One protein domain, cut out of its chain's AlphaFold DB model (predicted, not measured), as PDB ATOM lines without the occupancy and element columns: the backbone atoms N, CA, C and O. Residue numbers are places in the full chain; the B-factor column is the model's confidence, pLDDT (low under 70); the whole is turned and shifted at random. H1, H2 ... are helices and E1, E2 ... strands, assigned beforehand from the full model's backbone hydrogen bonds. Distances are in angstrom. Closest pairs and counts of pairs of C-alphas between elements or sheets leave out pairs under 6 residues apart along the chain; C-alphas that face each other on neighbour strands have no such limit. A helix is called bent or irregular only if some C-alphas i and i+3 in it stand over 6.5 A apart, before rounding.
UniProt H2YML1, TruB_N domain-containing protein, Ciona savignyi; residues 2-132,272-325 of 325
ATOM      1  N   SER A   2      81.542  82.879 128.569       39.88
ATOM      2  CA  SER A   2      80.700  84.019 128.940       39.88
ATOM      3  C   SER A   2      81.563  85.113 129.569       39.88
ATOM      4  O   SER A   2      82.467  84.819 130.347       39.88
ATOM      5  N   ASN A   3      81.302  86.370 129.222       56.19
ATOM      6  CA  ASN A   3      82.077  87.552 129.623       56.19
ATOM      7  C   ASN A   3      81.933  87.891 131.129       56.19
ATOM      8  O   ASN A   3      82.088  89.038 131.536       56.19
ATOM      9  N   THR A   4      81.576  86.904 131.952       63.72
ATOM     10  CA  THR A   4      81.285  87.043 133.375       63.72
ATOM     11  C   THR A   4      82.589  87.252 134.146       63.72
ATOM     12  O   THR A   4      83.458  86.374 134.086       63.72
ATOM     13  N   PRO A   5      82.751  88.381 134.859       71.75
ATOM     14  CA  PRO A   5      83.941  88.633 135.661       71.75
ATOM     15  C   PRO A   5      84.058  87.571 136.757       71.75
ATOM     16  O   PRO A   5      83.066  87.194 137.381       71.75
ATOM     17  N   ILE A   6      85.269  87.056 136.980       79.56
ATOM     18  CA  ILE A   6      85.496  86.094 138.060       79.56
ATOM     19  C   ILE A   6      85.484  86.861 139.376       79.56
ATOM     20  O   ILE A   6      86.333  87.720 139.592       79.56
ATOM     21  N   VAL A   7      84.527  86.538 140.244       87.38
ATOM     22  CA  VAL A   7      84.332  87.235 141.524       87.38
ATOM     23  C   VAL A   7      85.161  86.609 142.651       87.38
ATOM     24  O   VAL A   7      85.588  87.320 143.548       87.38
ATOM     25  N   TYR A   8      85.456  85.305 142.583       92.94
ATOM     26  CA  TYR A   8      86.120  84.561 143.663       92.94
ATOM     27  C   TYR A   8      87.647  84.471 143.494       92.94
ATOM     28  O   TYR A   8      88.144  83.899 142.514       92.94
ATOM     29  N   ALA A   9      88.396  84.973 144.480       91.94
ATOM     30  CA  ALA A   9      89.846  85.164 144.407       91.94
ATOM     31  C   ALA A   9      90.655  83.858 144.254       91.94
ATOM     32  O   ALA A   9      91.474  83.785 143.334       91.94
ATOM     33  N   PRO A  10      90.424  82.782 145.040       92.00
ATOM     34  CA  PRO A  10      91.181  81.533 144.890       92.00
ATOM     35  C   PRO A  10      90.996  80.871 143.521       92.00
ATOM     36  O   PRO A  10      91.936  80.297 142.968       92.00
ATOM     37  N   ARG A  11      89.792  80.979 142.943       92.44
ATOM     38  CA  ARG A  11      89.520  80.473 141.593       92.44
ATOM     39  C   ARG A  11      90.226  81.316 140.539       92.44
ATOM     40  O   ARG A  11      90.807  80.744 139.624       92.44
ATOM     41  N   ALA A  12      90.195  82.642 140.666       91.94
ATOM     42  CA  ALA A  12      90.922  83.529 139.763       91.94
ATOM     43  C   ALA A  12      92.430  83.234 139.793       91.94
ATOM     44  O   ALA A  12      93.026  83.025 138.738       91.94
ATOM     45  N   TYR A  13      93.018  83.113 140.987       92.69
ATOM     46  CA  TYR A  13      94.435  82.798 141.170       92.69
ATOM     47  C   TYR A  13      94.828  81.470 140.504       92.69
ATOM     48  O   TYR A  13      95.759  81.435 139.708       92.69
ATOM     49  N   GLY A  14      94.061  80.392 140.712       91.38
ATOM     50  CA  GLY A  14      94.352  79.099 140.078       91.38
ATOM     51  C   GLY A  14      94.253  79.094 138.543       91.38
ATOM     52  O   GLY A  14      94.836  78.227 137.889       91.38
ATOM     53  N   LEU A  15      93.521  80.048 137.956       92.62
ATOM     54  CA  LEU A  15      93.393  80.204 136.505       92.62
ATOM     55  C   LEU A  15      94.462  81.125 135.900       92.62
ATOM     56  O   LEU A  15      94.669  81.077 134.687       92.62
ATOM     57  N   LEU A  16      95.155  81.927 136.716       92.38
ATOM     58  CA  LEU A  16      96.256  82.777 136.261       92.38
ATOM     59  C   LEU A  16      97.514  81.984 135.898       92.38
ATOM     60  O   LEU A  16      98.388  82.530 135.234       92.38
ATOM     61  N   SER A  17      97.615  80.709 136.274       92.62
ATOM     62  CA  SER A  17      98.772  79.889 135.924       92.62
ATOM     63  C   SER A  17      98.835  79.631 134.409       92.62
ATOM     64  O   SER A  17      98.113  78.785 133.867       92.62
ATOM     65  N   GLY A  18      99.735  80.319 133.706       92.88
ATOM     66  CA  GLY A  18      99.815  80.255 132.248       92.88
ATOM     67  C   GLY A  18     100.896  81.146 131.654       92.88
ATOM     68  O   GLY A  18     101.796  81.595 132.357       92.88
ATOM     69  N   MET A  19     100.823  81.376 130.343       94.56
ATOM     70  CA  MET A  19     101.733  82.259 129.613       94.56
ATOM     71  C   MET A  19     100.918  83.279 128.822       94.56
ATOM     72  O   MET A  19      99.881  82.934 128.255       94.56
ATOM     73  N   LEU A  20     101.381  84.523 128.807       95.88
ATOM     74  CA  LEU A  20     100.741  85.650 128.137       95.88
ATOM     75  C   LEU A  20     101.789  86.632 127.599       95.88
ATOM     76  O   LEU A  20     102.991  86.449 127.801       95.88
ATOM     77  N   ALA A  21     101.320  87.691 126.945       96.06
ATOM     78  CA  ALA A  21     102.160  88.777 126.461       96.06
ATOM     79  C   ALA A  21     101.754  90.121 127.068       96.06
ATOM     80  O   ALA A  21     100.572  90.454 127.164       96.06
ATOM     81  N   VAL A  22     102.760  90.908 127.437       96.88
ATOM     82  CA  VAL A  22     102.615  92.286 127.913       96.88
ATOM     83  C   VAL A  22     103.474  93.185 127.037       96.88
ATOM     84  O   VAL A  22     104.597  92.834 126.682       96.88
ATOM     85  N   TYR A  23     102.969  94.363 126.693       96.81
ATOM     86  CA  TYR A  23     103.761  95.370 126.009       96.81
ATOM     87  C   TYR A  23     104.672  96.098 126.995       96.81
ATOM     88  O   TYR A  23     104.219  96.779 127.922       96.81
ATOM     89  N   LYS A  24     105.974  95.995 126.758       96.19
ATOM     90  CA  LYS A  24     107.003  96.713 127.494       96.19
ATOM     91  C   LYS A  24     107.311  98.049 126.796       96.19
ATOM     92  O   LYS A  24     107.762  98.037 125.648       96.19
ATOM     93  N   PRO A  25     107.125  99.201 127.464       95.00
ATOM     94  CA  PRO A  25     107.551 100.490 126.926       95.00
ATOM     95  C   PRO A  25     109.076 100.668 127.030       95.00
ATOM     96  O   PRO A  25     109.723 100.095 127.909       95.00
ATOM     97  N   ALA A  26     109.643 101.503 126.155       93.69
ATOM     98  CA  ALA A  26     111.062 101.856 126.208       93.69
ATOM     99  C   ALA A  26     111.394 102.621 127.504       93.69
ATOM    100  O   ALA A  26     110.587 103.404 128.001       93.69
ATOM    101  N   GLY A  27     112.590 102.398 128.043       92.38
ATOM    102  CA  GLY A  27     113.085 103.017 129.276       92.38
ATOM    103  C   GLY A  27     112.702 102.282 130.563       92.38
ATOM    104  O   GLY A  27     113.233 102.605 131.622       92.38
ATOM    105  N   VAL A  28     111.827 101.275 130.502       93.50
ATOM    106  CA  VAL A  28     111.437 100.482 131.678       93.50
ATOM    107  C   VAL A  28     112.301  99.224 131.763       93.50
ATOM    108  O   VAL A  28     112.366  98.434 130.826       93.50
ATOM    109  N   GLY A  29     112.973  99.010 132.893       93.88
ATOM    110  CA  GLY A  29     113.699  97.764 133.163       93.88
ATOM    111  C   GLY A  29     112.755  96.581 133.408       93.88
ATOM    112  O   GLY A  29     111.606  96.768 133.807       93.88
ATOM    113  N   ILE A  30     113.241  95.354 133.208       93.38
ATOM    114  CA  ILE A  30     112.443  94.134 133.432       93.38
ATOM    115  C   ILE A  30     112.000  94.017 134.895       93.38
ATOM    116  O   ILE A  30     110.839  93.721 135.140       93.38
ATOM    117  N   ASN A  31     112.868  94.353 135.853       94.50
ATOM    118  CA  ASN A  31     112.521  94.329 137.279       94.50
ATOM    119  C   ASN A  31     111.408  95.337 137.609       94.50
ATOM    120  O   ASN A  31     110.430  95.001 138.259       94.50
ATOM    121  N   SER A  32     111.468  96.552 137.052       94.69
ATOM    122  CA  SER A  32     110.388  97.531 137.237       94.69
ATOM    123  C   SER A  32     109.069  97.064 136.607       94.69
ATOM    124  O   SER A  32     107.997  97.319 137.154       94.69
ATOM    125  N   LEU A  33     109.127  96.378 135.461       94.94
ATOM    126  CA  LEU A  33     107.945  95.769 134.848       94.94
ATOM    127  C   LEU A  33     107.387  94.636 135.722       94.94
ATOM    128  O   LEU A  33     106.177  94.585 135.926       94.94
ATOM    129  N   HIS A  34     108.259  93.774 136.246       95.12
ATOM    130  CA  HIS A  34     107.921  92.705 137.181       95.12
ATOM    131  C   HIS A  34     107.155  93.257 138.385       95.12
ATOM    132  O   HIS A  34     106.004  92.884 138.602       95.12
ATOM    133  N   ASP A  35     107.739  94.224 139.091       94.94
ATOM    134  CA  ASP A  35     107.167  94.769 140.322       94.94
ATOM    135  C   ASP A  35     105.823  95.455 140.063       94.94
ATOM    136  O   ASP A  35     104.872  95.295 140.832       94.94
ATOM    137  N   LYS A  36     105.695  96.160 138.928       94.88
ATOM    138  CA  LYS A  36     104.422  96.749 138.488       94.88
ATOM    139  C   LYS A  36     103.347  95.694 138.241       94.88
ATOM    140  O   LYS A  36     102.194  95.928 138.599       94.88
ATOM    141  N   ILE A  37     103.689  94.569 137.614       95.69
ATOM    142  CA  ILE A  37     102.725  93.494 137.356       95.69
ATOM    143  C   ILE A  37     102.314  92.838 138.674       95.69
ATOM    144  O   ILE A  37     101.117  92.739 138.936       95.69
ATOM    145  N   VAL A  38     103.277  92.451 139.516       95.81
ATOM    146  CA  VAL A  38     103.001  91.797 140.806       95.81
ATOM    147  C   VAL A  38     102.128  92.689 141.683       95.81
ATOM    148  O   VAL A  38     101.071  92.254 142.130       95.81
ATOM    149  N   THR A  39     102.495  93.964 141.847       94.94
ATOM    150  CA  THR A  39     101.747  94.909 142.694       94.94
ATOM    151  C   THR A  39     100.300  95.063 142.223       94.94
ATOM    152  O   THR A  39      99.374  95.062 143.037       94.94
ATOM    153  N   LYS A  40     100.077  95.152 140.905       94.75
ATOM    154  CA  LYS A  40      98.726  95.242 140.335       94.75
ATOM    155  C   LYS A  40      97.926  93.961 140.545       94.75
ATOM    156  O   LYS A  40      96.790  94.040 140.995       94.75
ATOM    157  N   LEU A  41      98.514  92.794 140.280       94.00
ATOM    158  CA  LEU A  41      97.834  91.508 140.459       94.00
ATOM    159  C   LEU A  41      97.468  91.243 141.921       94.00
ATOM    160  O   LEU A  41      96.351  90.808 142.191       94.00
ATOM    161  N   VAL A  42      98.370  91.543 142.856       95.06
ATOM    162  CA  VAL A  42      98.123  91.435 144.301       95.06
ATOM    163  C   VAL A  42      96.984  92.361 144.717       95.06
ATOM    164  O   VAL A  42      96.072  91.940 145.430       95.06
ATOM    165  N   THR A  43      97.002  93.609 144.247       94.44
ATOM    166  CA  THR A  43      95.949  94.586 144.551       94.44
ATOM    167  C   THR A  43      94.596  94.127 144.005       94.44
ATOM    168  O   THR A  43      93.601  94.156 144.724       94.44
ATOM    169  N   ASP A  44      94.550  93.664 142.757       93.75
ATOM    170  CA  ASP A  44      93.309  93.255 142.100       93.75
ATOM    171  C   ASP A  44      92.735  91.965 142.687       93.75
ATOM    172  O   ASP A  44      91.534  91.885 142.934       93.75
ATOM    173  N   ILE A  45      93.573  90.966 142.973       93.69
ATOM    174  CA  ILE A  45      93.107  89.696 143.542       93.69
ATOM    175  C   ILE A  45      92.607  89.873 144.969       93.69
ATOM    176  O   ILE A  45      91.607  89.258 145.329       93.69
ATOM    177  N   ASN A  46      93.246  90.719 145.777       93.62
ATOM    178  CA  ASN A  46      92.768  90.986 147.133       93.62
ATOM    179  C   ASN A  46      91.451  91.790 147.162       93.62
ATOM    180  O   ASN A  46      90.757  91.756 148.174       93.62
ATOM    181  N   ARG A  47      91.075  92.472 146.066       93.38
ATOM    182  CA  ARG A  47      89.766  93.144 145.919       93.38
ATOM    183  C   ARG A  47      88.618  92.190 145.585       93.38
ATOM    184  O   ARG A  47      87.461  92.561 145.754       93.38
ATOM    185  N   LEU A  48      88.926  90.997 145.080       93.00
ATOM    186  CA  LEU A  48      87.934  89.962 144.795       93.00
ATOM    187  C   LEU A  48      87.397  89.335 146.090       93.00
ATOM    188  O   LEU A  48      87.980  89.490 147.165       93.00
ATOM    189  N   GLU A  49      86.301  88.586 145.979       92.25
ATOM    190  CA  GLU A  49      85.730  87.840 147.096       92.25
ATOM    191  C   GLU A  49      86.743  86.808 147.605       92.25
ATOM    192  O   GLU A  49      87.194  85.917 146.874       92.25
ATOM    193  N   GLN A  50      87.133  86.958 148.869       92.38
ATOM    194  CA  GLN A  50      88.120  86.102 149.511       92.38
ATOM    195  C   GLN A  50      87.468  84.852 150.090       92.38
ATOM    196  O   GLN A  50      86.278  84.821 150.391       92.38
ATOM    197  N   ARG A  51      88.279  83.811 150.307       91.00
ATOM    198  CA  ARG A  51      87.811  82.635 151.046       91.00
ATOM    199  C   ARG A  51      87.309  83.038 152.444       91.00
ATOM    200  O   ARG A  51      87.940  83.897 153.076       91.00
ATOM    201  N   PRO A  52      86.252  82.389 152.963       88.94
ATOM    202  CA  PRO A  52      85.819  82.609 154.334       88.94
ATOM    203  C   PRO A  52      86.918  82.206 155.328       88.94
ATOM    204  O   PRO A  52      87.823  81.414 155.026       88.94
ATOM    205  N   GLN A  53      86.840  82.787 156.523       88.62
ATOM    206  CA  GLN A  53      87.718  82.457 157.641       88.62
ATOM    207  C   GLN A  53      87.540  80.987 158.034       88.62
ATOM    208  O   GLN A  53      86.425  80.459 158.025       88.62
ATOM    209  N   LYS A  54      88.645  80.312 158.367       88.31
ATOM    210  CA  LYS A  54      88.597  78.927 158.844       88.31
ATOM    211  C   LYS A  54      87.773  78.824 160.124       88.31
ATOM    212  O   LYS A  54      87.782  79.717 160.968       88.31
ATOM    213  N   GLN A  55      87.087  77.699 160.271       89.38
ATOM    214  CA  GLN A  55      86.375  77.346 161.491       89.38
ATOM    215  C   GLN A  55      87.140  76.235 162.202       89.38
ATOM    216  O   GLN A  55      87.567  75.260 161.578       89.38
ATOM    217  N   ARG A  56      87.310  76.380 163.513       85.31
ATOM    218  CA  ARG A  56      87.878  75.367 164.393       85.31
ATOM    219  C   ARG A  56      86.746  74.605 165.066       85.31
ATOM    220  O   ARG A  56      85.815  75.198 165.605       85.31
ATOM    221  N   LEU A  57      86.851  73.280 165.058       84.81
ATOM    222  CA  LEU A  57      85.953  72.420 165.817       84.81
ATOM    223  C   LEU A  57      86.401  72.401 167.280       84.81
ATOM    224  O   LEU A  57      87.502  71.939 167.583       84.81
ATOM    225  N   LEU A  58      85.553  72.890 168.179       81.56
ATOM    226  CA  LEU A  58      85.729  72.742 169.616       81.56
ATOM    227  C   LEU A  58      84.818  71.624 170.109       81.56
ATOM    228  O   LEU A  58      83.610  71.638 169.871       81.56
ATOM    229  N   GLN A  59      85.419  70.651 170.786       76.81
ATOM    230  CA  GLN A  59      84.700  69.617 171.515       76.81
ATOM    231  C   GLN A  59      84.654  70.038 172.974       76.81
ATOM    232  O   GLN A  59      85.694  70.089 173.632       76.81
ATOM    233  N   THR A  60      83.465  70.363 173.467       66.81
ATOM    234  CA  THR A  60      83.275  70.623 174.892       66.81
ATOM    235  C   THR A  60      82.755  69.346 175.539       66.81
ATOM    236  O   THR A  60      81.794  68.734 175.070       66.81
ATOM    237  N   LYS A  61      83.450  68.895 176.584       63.38
ATOM    238  CA  LYS A  61      82.966  67.825 177.453       63.38
ATOM    239  C   LYS A  61      82.253  68.495 178.616       63.38
ATOM    240  O   LYS A  61      82.909  69.126 179.441       63.38
ATOM    241  N   SER A  62      80.930  68.386 178.669       60.84
ATOM    242  CA  SER A  62      80.196  68.692 179.894       60.84
ATOM    243  C   SER A  62      80.424  67.538 180.866       60.84
ATOM    244  O   SER A  62      79.981  66.419 180.614       60.84
ATOM    245  N   ILE A  63      81.160  67.793 181.943       56.91
ATOM    246  CA  ILE A  63      81.289  66.843 183.049       56.91
ATOM    247  C   ILE A  63      80.027  67.015 183.896       56.91
ATOM    248  O   ILE A  63      79.880  68.021 184.581       56.91
ATOM    249  N   SER A  64      79.090  66.076 183.791       57.94
ATOM    250  CA  SER A  64      78.020  65.909 184.778       57.94
ATOM    251  C   SER A  64      78.417  64.776 185.720       57.94
ATOM    252  O   SER A  64      78.681  63.668 185.253       57.94
ATOM    253  N   ASP A  65      78.443  65.049 187.025       55.44
ATOM    254  CA  ASP A  65      78.926  64.168 188.106       55.44
ATOM    255  C   ASP A  65      78.085  62.895 188.365       55.44
ATOM    256  O   ASP A  65      78.105  62.328 189.453       55.44
ATOM    257  N   SER A  66      77.360  62.368 187.380       54.78
ATOM    258  CA  SER A  66      76.608  61.122 187.551       54.78
ATOM    259  C   SER A  66      76.458  60.359 186.237       54.78
ATOM    260  O   SER A  66      75.702  60.790 185.370       54.78
ATOM    261  N   THR A  67      77.211  59.259 186.116       53.66
ATOM    262  CA  THR A  67      76.921  57.977 185.417       53.66
ATOM    263  C   THR A  67      76.040  57.958 184.155       53.66
ATOM    264  O   THR A  67      75.410  56.945 183.862       53.66
ATOM    265  N   ILE A  68      76.030  59.021 183.355       54.50
ATOM    266  CA  ILE A  68      75.353  59.078 182.059       54.50
ATOM    267  C   ILE A  68      76.371  59.565 181.033       54.50
ATOM    268  O   ILE A  68      77.114  60.517 181.271       54.50
ATOM    269  N   GLU A  69      76.450  58.832 179.925       54.41
ATOM    270  CA  GLU A  69      77.405  58.992 178.832       54.41
ATOM    271  C   GLU A  69      77.702  60.465 178.510       54.41
ATOM    272  O   GLU A  69      76.811  61.253 178.196       54.41
ATOM    273  N   SER A  70      78.986  60.833 178.579       54.38
ATOM    274  CA  SER A  70      79.491  62.168 178.246       54.38
ATOM    275  C   SER A  70      79.095  62.550 176.813       54.38
ATOM    276  O   SER A  70      79.789  62.194 175.856       54.38
ATOM    277  N   LEU A  71      78.030  63.336 176.654       59.78
ATOM    278  CA  LEU A  71      77.654  63.940 175.378       59.78
ATOM    279  C   LEU A  71      78.717  64.972 174.968       59.78
ATOM    280  O   LEU A  71      78.802  66.069 175.515       59.78
ATOM    281  N   VAL A  72      79.559  64.616 173.995       63.34
ATOM    282  CA  VAL A  72      80.554  65.535 173.422       63.34
ATOM    283  C   VAL A  72      79.850  66.454 172.430       63.34
ATOM    284  O   VAL A  72      79.610  66.072 171.281       63.34
ATOM    285  N   SER A  73      79.533  67.679 172.850       67.44
ATOM    286  CA  SER A  73      78.973  68.669 171.931       67.44
ATOM    287  C   SER A  73      80.085  69.249 171.043       67.44
ATOM    288  O   SER A  73      81.168  69.630 171.504       67.44
ATOM    289  N   LYS A  74      79.843  69.236 169.728       76.31
ATOM    290  CA  LYS A  74      80.751  69.746 168.697       76.31
ATOM    291  C   LYS A  74      80.269  71.124 168.261       76.31
ATOM    292  O   LYS A  74      79.226  71.236 167.625       76.31
ATOM    293  N   THR A  75      81.048  72.155 168.559       81.88
ATOM    294  CA  THR A  75      80.757  73.547 168.185       81.88
ATOM    295  C   THR A  75      81.807  74.061 167.212       81.88
ATOM    296  O   THR A  75      83.005  73.895 167.443       81.88
ATOM    297  N   TYR A  76      81.369  74.691 166.122       84.62
ATOM    298  CA  TYR A  76      82.255  75.361 165.172       84.62
ATOM    299  C   TYR A  76      82.449  76.812 165.603       84.62
ATOM    300  O   TYR A  76      81.485  77.567 165.699       84.62
ATOM    301  N   VAL A  77      83.694  77.199 165.864       86.50
ATOM    302  CA  VAL A  77      84.064  78.561 166.271       86.50
ATOM    303  C   VAL A  77      85.008  79.148 165.218       86.50
ATOM    304  O   VAL A  77      85.869  78.419 164.720       86.50
ATOM    305  N   PRO A  78      84.871  80.429 164.829       87.88
ATOM    306  CA  PRO A  78      85.809  81.058 163.901       87.88
ATOM    307  C   PRO A  78      87.238  81.041 164.461       87.88
ATOM    308  O   PRO A  78      87.474  81.382 165.618       87.88
ATOM    309  N   ASP A  79      88.205  80.647 163.634       90.19
ATOM    310  CA  ASP A  79      89.622  80.674 163.991       90.19
ATOM    311  C   ASP A  79      90.185  82.082 163.779       90.19
ATOM    312  O   ASP A  79      90.524  82.469 162.659       90.19
ATOM    313  N   TRP A  80      90.259  82.875 164.848       88.25
ATOM    314  CA  TRP A  80      90.753  84.258 164.810       88.25
ATOM    315  C   TRP A  80      92.198  84.392 164.325       88.25
ATOM    316  O   TRP A  80      92.554  85.433 163.775       88.25
ATOM    317  N   SER A  81      92.997  83.327 164.428       89.31
ATOM    318  CA  SER A  81      94.368  83.291 163.900       89.31
ATOM    319  C   SER A  81      94.397  83.422 162.377       89.31
ATOM    320  O   SER A  81      95.395  83.850 161.810       89.31
ATOM    321  N   ASP A  82      93.298  83.062 161.706       88.94
ATOM    322  CA  ASP A  82      93.132  83.143 160.258       88.94
ATOM    323  C   ASP A  82      92.434  84.439 159.811       88.94
ATOM    324  O   ASP A  82      92.049  84.556 158.649       88.94
ATOM    325  N   HIS A  83      92.200  85.415 160.690       89.81
ATOM    326  CA  HIS A  83      91.519  86.653 160.309       89.81
ATOM    327  C   HIS A  83      92.458  87.589 159.509       89.81
ATOM    328  O   HIS A  83      93.610  87.760 159.911       89.81
ATOM    329  N   PRO A  84      92.004  88.265 158.430       89.50
ATOM    330  CA  PRO A  84      92.859  89.150 157.621       89.50
ATOM    331  C   PRO A  84      93.536  90.294 158.391       89.50
ATOM    332  O   PRO A  84      94.616  90.725 158.013       89.50
ATOM    333  N   LEU A  85      92.935  90.779 159.484       89.69
ATOM    334  CA  LEU A  85      93.567  91.792 160.351       89.69
ATOM    335  C   LEU A  85      94.765  91.250 161.146       89.69
ATOM    336  O   LEU A  85      95.594  92.032 161.593       89.69
ATOM    337  N   VAL A  86      94.847  89.929 161.326       91.81
ATOM    338  CA  VAL A  86      95.944  89.256 162.033       91.81
ATOM    339  C   VAL A  86      96.999  88.788 161.033       91.81
ATOM    340  O   VAL A  86      98.180  89.066 161.205       91.81
ATOM    341  N   THR A  87      96.583  88.105 159.962       88.69
ATOM    342  CA  THR A  87      97.506  87.540 158.960       88.69
ATOM    343  C   THR A  87      97.956  88.540 157.898       88.69
ATOM    344  O   THR A  87      98.889  88.256 157.153       88.69
ATOM    345  N   GLY A  88      97.261  89.670 157.768       90.94
ATOM    346  CA  GLY A  88      97.378  90.558 156.616       90.94
ATOM    347  C   GLY A  88      96.559  90.084 155.402       90.94
ATOM    348  O   GLY A  88      95.730  89.165 155.515       90.94
ATOM    349  N   PRO A  89      96.758  90.720 154.229       91.75
ATOM    350  CA  PRO A  89      96.057  90.369 152.997       91.75
ATOM    351  C   PRO A  89      96.301  88.908 152.605       91.75
ATOM    352  O   PRO A  89      97.362  88.342 152.856       91.75
ATOM    353  N   ARG A  90      95.299  88.284 151.974       91.06
ATOM    354  CA  ARG A  90      95.324  86.846 151.659       91.06
ATOM    355  C   ARG A  90      96.376  86.477 150.619       91.06
ATOM    356  O   ARG A  90      96.891  85.364 150.665       91.06
ATOM    357  N   PHE A  91      96.658  87.391 149.700       92.94
ATOM    358  CA  PHE A  91      97.698  87.248 148.694       92.94
ATOM    359  C   PHE A  91      98.763  88.319 148.909       92.94
ATOM    360  O   PHE A  91      98.442  89.503 149.028       92.94
ATOM    361  N   THR A  92     100.021  87.902 148.925       93.88
ATOM    362  CA  THR A  92     101.206  88.756 148.999       93.88
ATOM    363  C   THR A  92     101.992  88.678 147.691       93.88
ATOM    364  O   THR A  92     101.685  87.880 146.801       93.88
ATOM    365  N   ASN A  93     103.020  89.516 147.560       92.81
ATOM    366  CA  ASN A  93     103.892  89.524 146.384       92.81
ATOM    367  C   ASN A  93     104.547  88.152 146.145       92.81
ATOM    368  O   ASN A  93     104.640  87.713 145.002       92.81
ATOM    369  N   ASP A  94     104.900  87.438 147.218       91.12
ATOM    370  CA  ASP A  94     105.574  86.133 147.162       91.12
ATOM    371  C   ASP A  94     104.697  85.021 146.572       91.12
ATOM    372  O   ASP A  94     105.200  83.989 146.125       91.12
ATOM    373  N   ASN A  95     103.373  85.213 146.541       90.31
ATOM    374  CA  ASN A  95     102.468  84.265 145.899       90.31
ATOM    375  C   ASN A  95     102.558  84.307 144.368       90.31
ATOM    376  O   ASN A  95     102.129  83.350 143.723       90.31
ATOM    377  N   PHE A  96     103.074  85.383 143.773       92.50
ATOM    378  CA  PHE A  96     103.124  85.542 142.322       92.50
ATOM    379  C   PHE A  96     104.537  85.317 141.808       92.50
ATOM    380  O   PHE A  96     105.391  86.197 141.863       92.50
ATOM    381  N   LEU A  97     104.765  84.137 141.233       93.38
ATOM    382  CA  LEU A  97     105.991  83.866 140.496       93.38
ATOM    383  C   LEU A  97     105.815  84.311 139.045       93.38
ATOM    384  O   LEU A  97     105.000  83.743 138.315       93.38
ATOM    385  N   ILE A  98     106.592  85.304 138.622       95.19
ATOM    386  CA  ILE A  98     106.579  85.805 137.249       95.19
ATOM    387  C   ILE A  98     107.913  85.486 136.581       95.19
ATOM    388  O   ILE A  98     108.968  85.960 136.991       95.19
ATOM    389  N   SER A  99     107.860  84.695 135.512       94.75
ATOM    390  CA  SER A  99     109.013  84.366 134.676       94.75
ATOM    391  C   SER A  99     108.946  85.114 133.352       94.75
ATOM    392  O   SER A  99     107.878  85.195 132.748       94.75
ATOM    393  N   PHE A 100     110.080  85.580 132.844       94.25
ATOM    394  CA  PHE A 100     110.148  86.229 131.538       94.25
ATOM    395  C   PHE A 100     110.677  85.275 130.471       94.25
ATOM    396  O   PHE A 100     111.537  84.436 130.742       94.25
ATOM    397  N   GLY A 101     110.141  85.416 129.257       90.62
ATOM    398  CA  GLY A 101     110.665  84.772 128.056       90.62
ATOM    399  C   GLY A 101     111.983  85.397 127.621       90.62
ATOM    400  O   GLY A 101     112.862  85.683 128.433       90.62
ATOM    401  N   ASN A 102     112.162  85.599 126.319       90.69
ATOM    402  CA  ASN A 102     113.354  86.294 125.853       90.69
ATOM    403  C   ASN A 102     113.365  87.728 126.400       90.69
ATOM    404  O   ASN A 102     112.374  88.453 126.297       90.69
ATOM    405  N   LEU A 103     114.474  88.113 127.027       92.94
ATOM    406  CA  LEU A 103     114.574  89.377 127.742       92.94
ATOM    407  C   LEU A 103     114.759  90.543 126.769       92.94
ATOM    408  O   LEU A 103     115.599  90.497 125.867       92.94
ATOM    409  N   LEU A 104     113.983  91.603 126.984       93.44
ATOM    410  CA  LEU A 104     114.171  92.884 126.315       93.44
ATOM    411  C   LEU A 104     115.049  93.807 127.158       93.44
ATOM    412  O   LEU A 104     114.777  94.010 128.345       93.44
ATOM    413  N   ASP A 105     116.023  94.457 126.527       92.06
ATOM    414  CA  ASP A 105     116.831  95.500 127.167       92.06
ATOM    415  C   ASP A 105     115.964  96.674 127.626       92.06
ATOM    416  O   ASP A 105     114.881  96.905 127.086       92.06
ATOM    417  N   ALA A 106     116.437  97.461 128.594       92.12
ATOM    418  CA  ALA A 106     115.721  98.645 129.080       92.12
ATOM    419  C   ALA A 106     115.361  99.635 127.954       92.12
ATOM    420  O   ALA A 106     114.289 100.226 127.979       92.12
ATOM    421  N   ASP A 107     116.220  99.770 126.943       91.81
ATOM    422  CA  ASP A 107     116.019 100.690 125.815       91.81
ATOM    423  C   ASP A 107     115.082 100.132 124.739       91.81
ATOM    424  O   ASP A 107     114.581 100.876 123.897       91.81
ATOM    425  N   ALA A 108     114.863  98.818 124.749       94.50
ATOM    426  CA  ALA A 108     113.978  98.151 123.815       94.50
ATOM    427  C   ALA A 108     112.520  98.260 124.277       94.50
ATOM    428  O   ALA A 108     112.214  98.281 125.471       94.50
ATOM    429  N   CYS A 109     111.613  98.280 123.308       95.81
ATOM    430  CA  CYS A 109     110.173  98.229 123.533       95.81
ATOM    431  C   CYS A 109     109.547  97.072 122.759       95.81
ATOM    432  O   CYS A 109     110.184  96.488 121.883       95.81
ATOM    433  N   GLY A 110     108.294  96.747 123.054       96.31
ATOM    434  CA  GLY A 110     107.554  95.745 122.295       96.31
ATOM    435  C   GLY A 110     106.967  94.637 123.145       96.31
ATOM    436  O   GLY A 110     106.764  94.779 124.349       96.31
ATOM    437  N   VAL A 111     106.670  93.530 122.477       96.69
ATOM    438  CA  VAL A 111     106.066  92.343 123.077       96.69
ATOM    439  C   VAL A 111     107.057  91.670 124.025       96.69
ATOM    440  O   VAL A 111     108.126  91.235 123.604       96.69
ATOM    441  N   GLN A 112     106.685  91.551 125.298       96.38
ATOM    442  CA  GLN A 112     107.393  90.766 126.302       96.38
ATOM    443  C   GLN A 112     106.524  89.573 126.702       96.38
ATOM    444  O   GLN A 112     105.435  89.738 127.255       96.38
ATOM    445  N   VAL A 113     107.022  88.364 126.446       95.69
ATOM    446  CA  VAL A 113     106.366  87.123 126.878       95.69
ATOM    447  C   VAL A 113     106.619  86.900 128.365       95.69
ATOM    448  O   VAL A 113     107.751  87.066 128.839       95.69
ATOM    449  N   ILE A 114     105.560  86.533 129.084       96.00
ATOM    450  CA  ILE A 114     105.553  86.345 130.532       96.00
ATOM    451  C   ILE A 114     104.832  85.042 130.884       96.00
ATOM    452  O   ILE A 114     103.737  84.771 130.394       96.00
ATOM    453  N   GLY A 115     105.436  84.261 131.769       96.06
ATOM    454  CA  GLY A 115     104.833  83.114 132.435       96.06
ATOM    455  C   GLY A 115     104.450  83.453 133.872       96.06
ATOM    456  O   GLY A 115     105.209  84.113 134.576       96.06
ATOM    457  N   VAL A 116     103.282  82.984 134.299       95.38
ATOM    458  CA  VAL A 116     102.754  83.136 135.657       95.38
ATOM    459  C   VAL A 116     102.705  81.772 136.346       95.38
ATOM    460  O   VAL A 116     102.256  80.777 135.762       95.38
ATOM    461  N   ASP A 117     103.158  81.743 137.596       93.00
ATOM    462  CA  ASP A 117     103.384  80.561 138.427       93.00
ATOM    463  C   ASP A 117     104.418  79.581 137.855       93.00
ATOM    464  O   ASP A 117     104.912  79.695 136.733       93.00
ATOM    465  N   LYS A 118     104.688  78.516 138.617       91.25
ATOM    466  CA  LYS A 118     105.560  77.403 138.203       91.25
ATOM    467  C   LYS A 118     105.145  76.787 136.860       91.25
ATOM    468  O   LYS A 118     105.984  76.321 136.092       91.25
ATOM    469  N   LYS A 119     103.839  76.758 136.556       90.88
ATOM    470  CA  LYS A 119     103.346  76.273 135.255       90.88
ATOM    471  C   LYS A 119     103.776  77.211 134.126       90.88
ATOM    472  O   LYS A 119     104.275  76.722 133.115       90.88
ATOM    473  N   GLY A 120     103.615  78.522 134.303       91.31
ATOM    474  CA  GLY A 120     104.060  79.529 133.346       91.31
ATOM    475  C   GLY A 120     105.573  79.536 133.162       91.31
ATOM    476  O   GLY A 120     106.036  79.605 132.027       91.31
ATOM    477  N   GLU A 121     106.344  79.354 134.233       92.81
ATOM    478  CA  GLU A 121     107.806  79.240 134.169       92.81
ATOM    479  C   GLU A 121     108.252  78.065 133.291       92.81
ATOM    480  O   GLU A 121     109.054  78.223 132.367       92.81
ATOM    481  N   ASN A 122     107.668  76.887 133.513       91.75
ATOM    482  CA  ASN A 122     107.955  75.703 132.706       91.75
ATOM    483  C   ASN A 122     107.555  75.889 131.235       91.75
ATOM    484  O   ASN A 122     108.268  75.436 130.338       91.75
ATOM    485  N   LEU A 123     106.423  76.553 130.975       91.38
ATOM    486  CA  LEU A 123     105.992  76.884 129.615       91.38
ATOM    487  C   LEU A 123     106.950  77.869 128.945       91.38
ATOM    488  O   LEU A 123     107.303  77.661 127.788       91.38
ATOM    489  N   THR A 124     107.419  78.875 129.677       91.62
ATOM    490  CA  THR A 124     108.333  79.908 129.181       91.62
ATOM    491  C   THR A 124     109.700  79.320 128.827       91.62
ATOM    492  O   THR A 124     110.208  79.555 127.732       91.62
ATOM    493  N   LYS A 125     110.253  78.449 129.683       88.94
ATOM    494  CA  LYS A 125     111.485  77.691 129.390       88.94
ATOM    495  C   LYS A 125     111.331  76.818 128.142       88.94
ATOM    496  O   LYS A 125     112.194  76.794 127.267       88.94
ATOM    497  N   ARG A 126     110.202  76.109 128.020       86.88
ATOM    498  CA  ARG A 126     109.899  75.315 126.817       86.88
ATOM    499  C   ARG A 126     109.779  76.195 125.578       86.88
ATOM    500  O   ARG A 126     110.281  75.798 124.535       86.88
ATOM    501  N   TYR A 127     109.140  77.354 125.702       86.19
ATOM    502  CA  TYR A 127     108.950  78.322 124.629       86.19
ATOM    503  C   TYR A 127     110.287  78.857 124.100       86.19
ATOM    504  O   TYR A 127     110.524  78.807 122.897       86.19
ATOM    505  N   GLN A 128     111.207  79.255 124.983       84.00
ATOM    506  CA  GLN A 128     112.567  79.661 124.596       84.00
ATOM    507  C   GLN A 128     113.291  78.540 123.833       84.00
ATOM    508  O   GLN A 128     113.816  78.754 122.743       84.00
ATOM    509  N   ASN A 129     113.199  77.303 124.332       80.44
ATOM    510  CA  ASN A 129     113.795  76.123 123.697       80.44
ATOM    511  C   ASN A 129     113.157  75.743 122.345       80.44
ATOM    512  O   ASN A 129     113.663  74.846 121.653       80.44
ATOM    513  N   MET A 130     112.026  76.344 121.964       78.88
ATOM    514  CA  MET A 130     111.444  76.156 120.633       78.88
ATOM    515  C   MET A 130     112.141  76.993 119.570       78.88
ATOM    516  O   MET A 130     112.009  76.646 118.395       78.88
ATOM    517  N   GLY A 131     112.860  78.060 119.936       77.38
ATOM    518  CA  GLY A 131     113.494  78.964 118.975       77.38
ATOM    519  C   GLY A 131     112.491  79.463 117.936       77.38
ATOM    520  O   GLY A 131     112.663  79.228 116.739       77.38
ATOM    521  N   LEU A 132     111.365  80.021 118.389       85.12
ATOM    522  CA  LEU A 132     110.396  80.630 117.479       85.12
ATOM    523  C   LEU A 132     110.952  81.955 116.938       85.12
ATOM    524  O   LEU A 132     111.709  82.628 117.642       85.12
ATOM    525  N   ASN A 272     101.726  88.731 119.151       93.75
ATOM    526  CA  ASN A 272     101.795  89.899 118.277       93.75
ATOM    527  C   ASN A 272     101.492  91.177 119.048       93.75
ATOM    528  O   ASN A 272     100.585  91.206 119.878       93.75
ATOM    529  N   HIS A 273     102.204  92.247 118.712       91.56
ATOM    530  CA  HIS A 273     101.971  93.591 119.227       91.56
ATOM    531  C   HIS A 273     100.536  94.072 118.988       91.56
ATOM    532  O   HIS A 273      99.930  94.634 119.891       91.56
ATOM    533  N   ASP A 274      99.998  93.807 117.798       90.88
ATOM    534  CA  ASP A 274      98.691  94.320 117.366       90.88
ATOM    535  C   ASP A 274      97.509  93.512 117.928       90.88
ATOM    536  O   ASP A 274      96.351  93.833 117.683       90.88
ATOM    537  N   SER A 275      97.789  92.443 118.681       91.62
ATOM    538  CA  SER A 275      96.760  91.646 119.343       91.62
ATOM    539  C   SER A 275      96.199  92.391 120.551       91.62
ATOM    540  O   SER A 275      96.955  92.784 121.438       91.62
ATOM    541  N   GLU A 276      94.872  92.462 120.667       91.12
ATOM    542  CA  GLU A 276      94.179  92.983 121.859       91.12
ATOM    543  C   GLU A 276      94.554  92.230 123.148       91.12
ATOM    544  O   GLU A 276      94.415  92.741 124.258       91.12
ATOM    545  N   HIS A 277      95.041  90.995 123.005       92.12
ATOM    546  CA  HIS A 277      95.470  90.154 124.115       92.12
ATOM    547  C   HIS A 277      96.921  90.401 124.547       92.12
ATOM    548  O   HIS A 277      97.348  89.823 125.550       92.12
ATOM    549  N   THR A 278      97.670  91.261 123.851       95.31
ATOM    550  CA  THR A 278      98.965  91.766 124.319       95.31
ATOM    551  C   THR A 278      98.729  92.994 125.187       95.31
ATOM    552  O   THR A 278      98.400  94.074 124.707       95.31
ATOM    553  N   LEU A 279      98.885  92.827 126.496       96.12
ATOM    554  CA  LEU A 279      98.378  93.804 127.454       96.12
ATOM    555  C   LEU A 279      99.292  95.024 127.569       96.12
ATOM    556  O   LEU A 279     100.481  94.900 127.858       96.12
ATOM    557  N   LEU A 280      98.724  96.218 127.423       95.06
ATOM    558  CA  LEU A 280      99.415  97.470 127.734       95.06
ATOM    559  C   LEU A 280      99.523  97.677 129.250       95.06
ATOM    560  O   LEU A 280      98.748  97.125 130.029       95.06
ATOM    561  N   SER A 281     100.432  98.553 129.689       91.12
ATOM    562  CA  SER A 281     100.679  98.787 131.122       91.12
ATOM    563  C   SER A 281      99.418  99.164 131.919       91.12
ATOM    564  O   SER A 281      99.262  98.732 133.062       91.12
ATOM    565  N   HIS A 282      98.493  99.928 131.331       91.25
ATOM    566  CA  HIS A 282      97.230 100.306 131.975       91.25
ATOM    567  C   HIS A 282      96.178  99.183 131.966       91.25
ATOM    568  O   HIS A 282      95.302  99.172 132.821       91.25
ATOM    569  N   GLN A 283      96.291  98.219 131.049       93.38
ATOM    570  CA  GLN A 283      95.371  97.086 130.901       93.38
ATOM    571  C   GLN A 283      95.755  95.887 131.776       93.38
ATOM    572  O   GLN A 283      95.042  94.885 131.781       93.38
ATOM    573  N   ILE A 284      96.873  95.971 132.506       92.62
ATOM    574  CA  ILE A 284      97.295  94.957 133.475       92.62
ATOM    575  C   ILE A 284      96.263  94.908 134.605       92.62
ATOM    576  O   ILE A 284      96.242  95.794 135.458       92.62
ATOM    577  N   ASN A 285      95.423  93.874 134.578       92.25
ATOM    578  CA  ASN A 285      94.511  93.484 135.647       92.25
ATOM    579  C   ASN A 285      94.226  91.973 135.574       92.25
ATOM    580  O   ASN A 285      94.493  91.330 134.552       92.25
ATOM    581  N   THR A 286      93.659  91.401 136.637       92.50
ATOM    582  CA  THR A 286      93.396  89.952 136.731       92.50
ATOM    583  C   THR A 286      92.527  89.425 135.584       92.50
ATOM    584  O   THR A 286      92.848  88.401 134.985       92.50
ATOM    585  N   ASN A 287      91.451  90.129 135.225       92.38
ATOM    586  CA  ASN A 287      90.521  89.679 134.183       92.38
ATOM    587  C   ASN A 287      91.164  89.662 132.789       92.38
ATOM    588  O   ASN A 287      90.974  88.714 132.027       92.38
ATOM    589  N   ASN A 288      91.946  90.685 132.455       94.12
ATOM    590  CA  ASN A 288      92.651  90.788 131.184       94.12
ATOM    591  C   ASN A 288      93.787  89.769 131.092       94.12
ATOM    592  O   ASN A 288      93.983  89.183 130.029       94.12
ATOM    593  N   PHE A 289      94.476  89.488 132.204       94.56
ATOM    594  CA  PHE A 289      95.459  88.403 132.276       94.56
ATOM    595  C   PHE A 289      94.813  87.060 131.954       94.56
ATOM    596  O   PHE A 289      95.297  86.341 131.084       94.56
ATOM    597  N   LEU A 290      93.682  86.752 132.590       93.88
ATOM    598  CA  LEU A 290      92.936  85.528 132.313       93.88
ATOM    599  C   LEU A 290      92.517  85.450 130.844       93.88
ATOM    600  O   LEU A 290      92.798  84.450 130.185       93.88
ATOM    601  N   LYS A 291      91.903  86.512 130.303       93.75
ATOM    602  CA  LYS A 291      91.506  86.577 128.887       93.75
ATOM    603  C   LYS A 291      92.691  86.320 127.951       93.75
ATOM    604  O   LYS A 291      92.569  85.513 127.035       93.75
ATOM    605  N   SER A 292      93.833  86.955 128.214       95.00
ATOM    606  CA  SER A 292      95.056  86.782 127.426       95.00
ATOM    607  C   SER A 292      95.592  85.347 127.502       95.00
ATOM    608  O   SER A 292      95.830  84.721 126.468       95.00
ATOM    609  N   ILE A 293      95.692  84.768 128.704       94.50
ATOM    610  CA  ILE A 293      96.149  83.382 128.899       94.50
ATOM    611  C   ILE A 293      95.239  82.399 128.156       94.50
ATOM    612  O   ILE A 293      95.725  81.508 127.459       94.50
ATOM    613  N   PHE A 294      93.917  82.545 128.285       93.12
ATOM    614  CA  PHE A 294      92.965  81.667 127.606       93.12
ATOM    615  C   PHE A 294      93.038  81.788 126.086       93.12
ATOM    616  O   PHE A 294      92.899  80.773 125.407       93.12
ATOM    617  N   TYR A 295      93.289  82.991 125.564       94.12
ATOM    618  CA  TYR A 295      93.466  83.222 124.135       94.12
ATOM    619  C   TYR A 295      94.739  82.560 123.592       94.12
ATOM    620  O   TYR A 295      94.688  81.836 122.598       94.12
ATOM    621  N   TYR A 296      95.883  82.746 124.259       93.50
ATOM    622  CA  TYR A 296      97.160  82.214 123.773       93.50
ATOM    623  C   TYR A 296      97.343  80.718 124.024       93.50
ATOM    624  O   TYR A 296      98.086  80.059 123.297       93.50
ATOM    625  N   ARG A 297      96.647  80.140 125.006       91.69
ATOM    626  CA  ARG A 297      96.736  78.709 125.320       91.69
ATOM    627  C   ARG A 297      96.538  77.795 124.096       91.69
ATOM    628  O   ARG A 297      97.446  77.003 123.847       91.69
ATOM    629  N   PRO A 298      95.437  77.866 123.318       90.88
ATOM    630  CA  PRO A 298      95.265  77.029 122.131       90.88
ATOM    631  C   PRO A 298      96.298  77.318 121.037       90.88
ATOM    632  O   PRO A 298      96.725  76.385 120.365       90.88
ATOM    633  N   LEU A 299      96.753  78.566 120.894       88.94
ATOM    634  CA  LEU A 299      97.771  78.945 119.906       88.94
ATOM    635  C   LEU A 299      99.141  78.331 120.224       88.94
ATOM    636  O   LEU A 299      99.894  77.991 119.317       88.94
ATOM    637  N   LEU A 300      99.455  78.133 121.504       86.31
ATOM    638  CA  LEU A 300     100.716  77.539 121.952       86.31
ATOM    639  C   LEU A 300     100.731  76.007 121.869       86.31
ATOM    640  O   LEU A 300     101.799  75.418 121.687       86.31
ATOM    641  N   LEU A 301      99.575  75.344 122.000       82.50
ATOM    642  CA  LEU A 301      99.478  73.876 122.042       82.50
ATOM    643  C   LEU A 301     100.138  73.174 120.834       82.50
ATOM    644  O   LEU A 301     100.929  72.257 121.069       82.50
ATOM    645  N   PRO A 302      99.919  73.599 119.570       79.56
ATOM    646  CA  PRO A 302     100.580  72.993 118.413       79.56
ATOM    647  C   PRO A 302     102.107  73.082 118.470       79.56
ATOM    648  O   PRO A 302     102.799  72.175 118.011       79.56
ATOM    649  N   HIS A 303     102.651  74.165 119.029       75.62
ATOM    650  CA  HIS A 303     104.095  74.358 119.148       75.62
ATOM    651  C   HIS A 303     104.686  73.535 120.301       75.62
ATOM    652  O   HIS A 303     105.781  72.990 120.167       75.62
ATOM    653  N   LEU A 304     103.935  73.369 121.396       71.19
ATOM    654  CA  LEU A 304     104.303  72.516 122.531       71.19
ATOM    655  C   LEU A 304     104.286  71.020 122.178       71.19
ATOM    656  O   LEU A 304     105.160  70.284 122.634       71.19
ATOM    657  N   ALA A 305     103.336  70.571 121.353       64.12
ATOM    658  CA  ALA A 305     103.192  69.162 120.974       64.12
ATOM    659  C   ALA A 305     104.310  68.670 120.034       64.12
ATOM    660  O   ALA A 305     104.836  67.573 120.220       64.12
ATOM    661  N   LYS A 306     104.745  69.504 119.078       55.78
ATOM    662  CA  LYS A 306     105.703  69.142 118.009       55.78
ATOM    663  C   LYS A 306     107.078  68.649 118.487       55.78
ATOM    664  O   LYS A 306     107.793  68.030 117.705       55.78
ATOM    665  N   LYS A 307     107.477  68.907 119.740       47.34
ATOM    666  CA  LYS A 307     108.791  68.488 120.272       47.34
ATOM    667  C   LYS A 307     108.737  67.252 121.178       47.34
ATOM    668  O   LYS A 307     109.787  66.661 121.414       47.34
ATOM    669  N   ALA A 308     107.556  66.807 121.628       42.72
ATOM    670  CA  ALA A 308     107.432  65.534 122.353       42.72
ATOM    671  C   ALA A 308     107.908  64.348 121.487       42.72
ATOM    672  O   ALA A 308     108.555  63.431 121.990       42.72
ATOM    673  N   ASP A 309     107.693  64.431 120.173       38.12
ATOM    674  CA  ASP A 309     108.129  63.415 119.208       38.12
ATOM    675  C   ASP A 309     109.625  63.509 118.865       38.12
ATOM    676  O   ASP A 309     110.268  62.498 118.584       38.12
ATOM    677  N   HIS A 310     110.213  64.708 118.948       39.34
ATOM    678  CA  HIS A 310     111.635  64.921 118.659       39.34
ATOM    679  C   HIS A 310     112.542  64.444 119.806       39.34
ATOM    680  O   HIS A 310     113.607  63.887 119.551       39.34
ATOM    681  N   PHE A 311     112.102  64.597 121.063       37.12
ATOM    682  CA  PHE A 311     112.794  64.026 122.228       37.12
ATOM    683  C   PHE A 311     112.641  62.501 122.306       37.12
ATOM    684  O   PHE A 311     113.595  61.814 122.661       37.12
ATOM    685  N   LYS A 312     111.485  61.943 121.908       34.28
ATOM    686  CA  LYS A 312     111.331  60.485 121.786       34.28
ATOM    687  C   LYS A 312     112.273  59.903 120.727       34.28
ATOM    688  O   LYS A 312     112.898  58.888 120.999       34.28
ATOM    689  N   LYS A 313     112.431  60.549 119.564       37.25
ATOM    690  CA  LYS A 313     113.359  60.078 118.517       37.25
ATOM    691  C   LYS A 313     114.827  60.088 118.951       37.25
ATOM    692  O   LYS A 313     115.516  59.112 118.681       37.25
ATOM    693  N   ASN A 314     115.283  61.119 119.665       35.38
ATOM    694  CA  ASN A 314     116.663  61.152 120.166       35.38
ATOM    695  C   ASN A 314     116.917  60.061 121.222       35.38
ATOM    696  O   ASN A 314     117.913  59.353 121.130       35.38
ATOM    697  N   ASN A 315     115.965  59.827 122.131       33.53
ATOM    698  CA  ASN A 315     116.086  58.763 123.135       33.53
ATOM    699  C   ASN A 315     116.004  57.341 122.536       33.53
ATOM    700  O   ASN A 315     116.481  56.391 123.152       33.53
ATOM    701  N   PHE A 316     115.390  57.165 121.359       33.97
ATOM    702  CA  PHE A 316     115.383  55.881 120.642       33.97
ATOM    703  C   PHE A 316     116.716  55.602 119.931       33.97
ATOM    704  O   PHE A 316     117.156  54.457 119.918       33.97
ATOM    705  N   ILE A 317     117.378  56.633 119.396       40.62
ATOM    706  CA  ILE A 317     118.688  56.504 118.738       40.62
ATOM    707  C   ILE A 317     119.793  56.241 119.776       40.62
ATOM    708  O   ILE A 317     120.634  55.372 119.567       40.62
ATOM    709  N   GLU A 318     119.747  56.899 120.937       37.22
ATOM    710  CA  GLU A 318     120.699  56.639 122.030       37.22
ATOM    711  C   GLU A 318     120.557  55.224 122.618       37.22
ATOM    712  O   GLU A 318     121.557  54.582 122.930       37.22
ATOM    713  N   LYS A 319     119.334  54.677 122.700       38.97
ATOM    714  CA  LYS A 319     119.117  53.299 123.174       38.97
ATOM    715  C   LYS A 319     119.524  52.221 122.168       38.97
ATOM    716  O   LYS A 319     119.886  51.131 122.598       38.97
ATOM    717  N   GLN A 320     119.474  52.497 120.865       40.97
ATOM    718  CA  GLN A 320     119.952  51.550 119.849       40.97
ATOM    719  C   GLN A 320     121.483  51.497 119.793       40.97
ATOM    720  O   GLN A 320     122.033  50.413 119.644       40.97
ATOM    721  N   ASN A 321     122.166  52.621 120.028       39.78
ATOM    722  CA  ASN A 321     123.630  52.667 120.045       39.78
ATOM    723  C   ASN A 321     124.256  52.051 121.313       39.78
ATOM    724  O   ASN A 321     125.399  51.612 121.262       39.78
ATOM    725  N   CYS A 322     123.520  51.970 122.431       40.62
ATOM    726  CA  CYS A 322     123.945  51.231 123.632       40.62
ATOM    727  C   CYS A 322     123.656  49.720 123.578       40.62
ATOM    728  O   CYS A 322     124.092  48.998 124.467       40.62
ATOM    729  N   ALA A 323     122.902  49.235 122.586       44.44
ATOM    730  CA  ALA A 323     122.588  47.810 122.433       44.44
ATOM    731  C   ALA A 323     123.502  47.095 121.418       44.44
ATOM    732  O   ALA A 323     123.381  45.887 121.232       44.44
ATOM    733  N   THR A 324     124.397  47.833 120.755       46.19
ATOM    734  CA  THR A 324     125.343  47.321 119.747       46.19
ATOM    735  C   THR A 324     126.810  47.512 120.147       46.19
ATOM    736  O   THR A 324     127.682  47.507 119.281       46.19
ATOM    737  N   SER A 325     127.081  47.694 121.441       36.94
ATOM    738  CA  SER A 325     128.423  47.708 122.037       36.94
ATOM    739  C   SER A 325     128.544  46.609 123.077       36.94
ATOM    740  O   SER A 325     127.663  46.598 123.967       36.94
TER     741      SER A 325
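This is residues 2 to 132 and 272 to 325 of the 325 residues of the protein "TruB_N domain-containing protein" of Ciona savignyi (UniProt H2YML1). A small sheet of three strands, E1, E5 and E4, makes the core, with helices H2 and H5a over one face and H4 over the other. Two arms lead away from it: the hairpin of E2 and E3, whose tip at residues 64 to 69 stands free, and residues 308 to 325, with H6, which stick out. The 185 printed residues have six named helices and five named strands, in the order H1 E1 H2 E2 E3 H3 E4 E5 H4 H5 H6, of mixed class; both sheets, E1 E5 E4 and E2 E3, are antiparallel. The whole is extended, with a radius of gyration of the C-alphas of 24.7 A and spans of 81 by 58 by 33 A.

H1, residues 9 to 15, touches residues 45 to 46 alone of H2, residues 30 to 47; their closest C-alphas, of Ala 9 and Ile 45, are 5.6 A apart. Edge strand E1, residues 18 to 24, is antiparallel to inner strand E5, residues 108 to 116, with N 20 and O 114 at 2.9 A. H2 is on this sheet at a height of 6.7 A. E2, residues 55 to 61, and E3, residues 72 to 78, form an antiparallel hairpin, with N 58 and O 75 at 2.8 A. H3, residues 84 to 87, touches no helix. Edge strand E4, residues 98 to 100, forms a hairpin with E5, with N 99 and O 115 at 2.9 A. H4, residues 117 to 128, is on the opposite face from H2, over E5, along the strands at 15 degrees on the local plane. H5, residues 286 to 305, was assigned as one helix by its hydrogen bonds but is bent, with C-alphas 295 and 298 6.8 A apart; its arms H5a, residues 286 to 295, and H5b, residues 298 to 305, stand at a steep tilt of 56 degrees. H5b is irregular, with C-alphas 299 and 302 6.7 A apart. H5a is on the same face as H2, giving three layers, helices on both faces of the sheet. H6, residues 308 to 321, meets H5b only through their link. Every O i to N i+4 pair is within hydrogen-bond range in H1, H2, H4, H5a and H6, and 2 of 4 in H5b; H3 is too short for one.

H1 begins at C-alpha 9 (89.846, 85.164, 144.407). H2 is 25.9 A long, E5 22.2 A and H6 20.8 A. H6 ends at C-alpha 321 (123.630, 52.667, 120.045).

The farthest C-alphas, of Ser 66 and Thr 324, are 84.6 A apart. Residues 133 to 271 are not printed; C-alphas 132 and 272 are 12.7 A apart across this cut. Of the links printed whole, none is long. Confidence is under 70 at residues 2 to 4, 60 to 73 and 305 to 325.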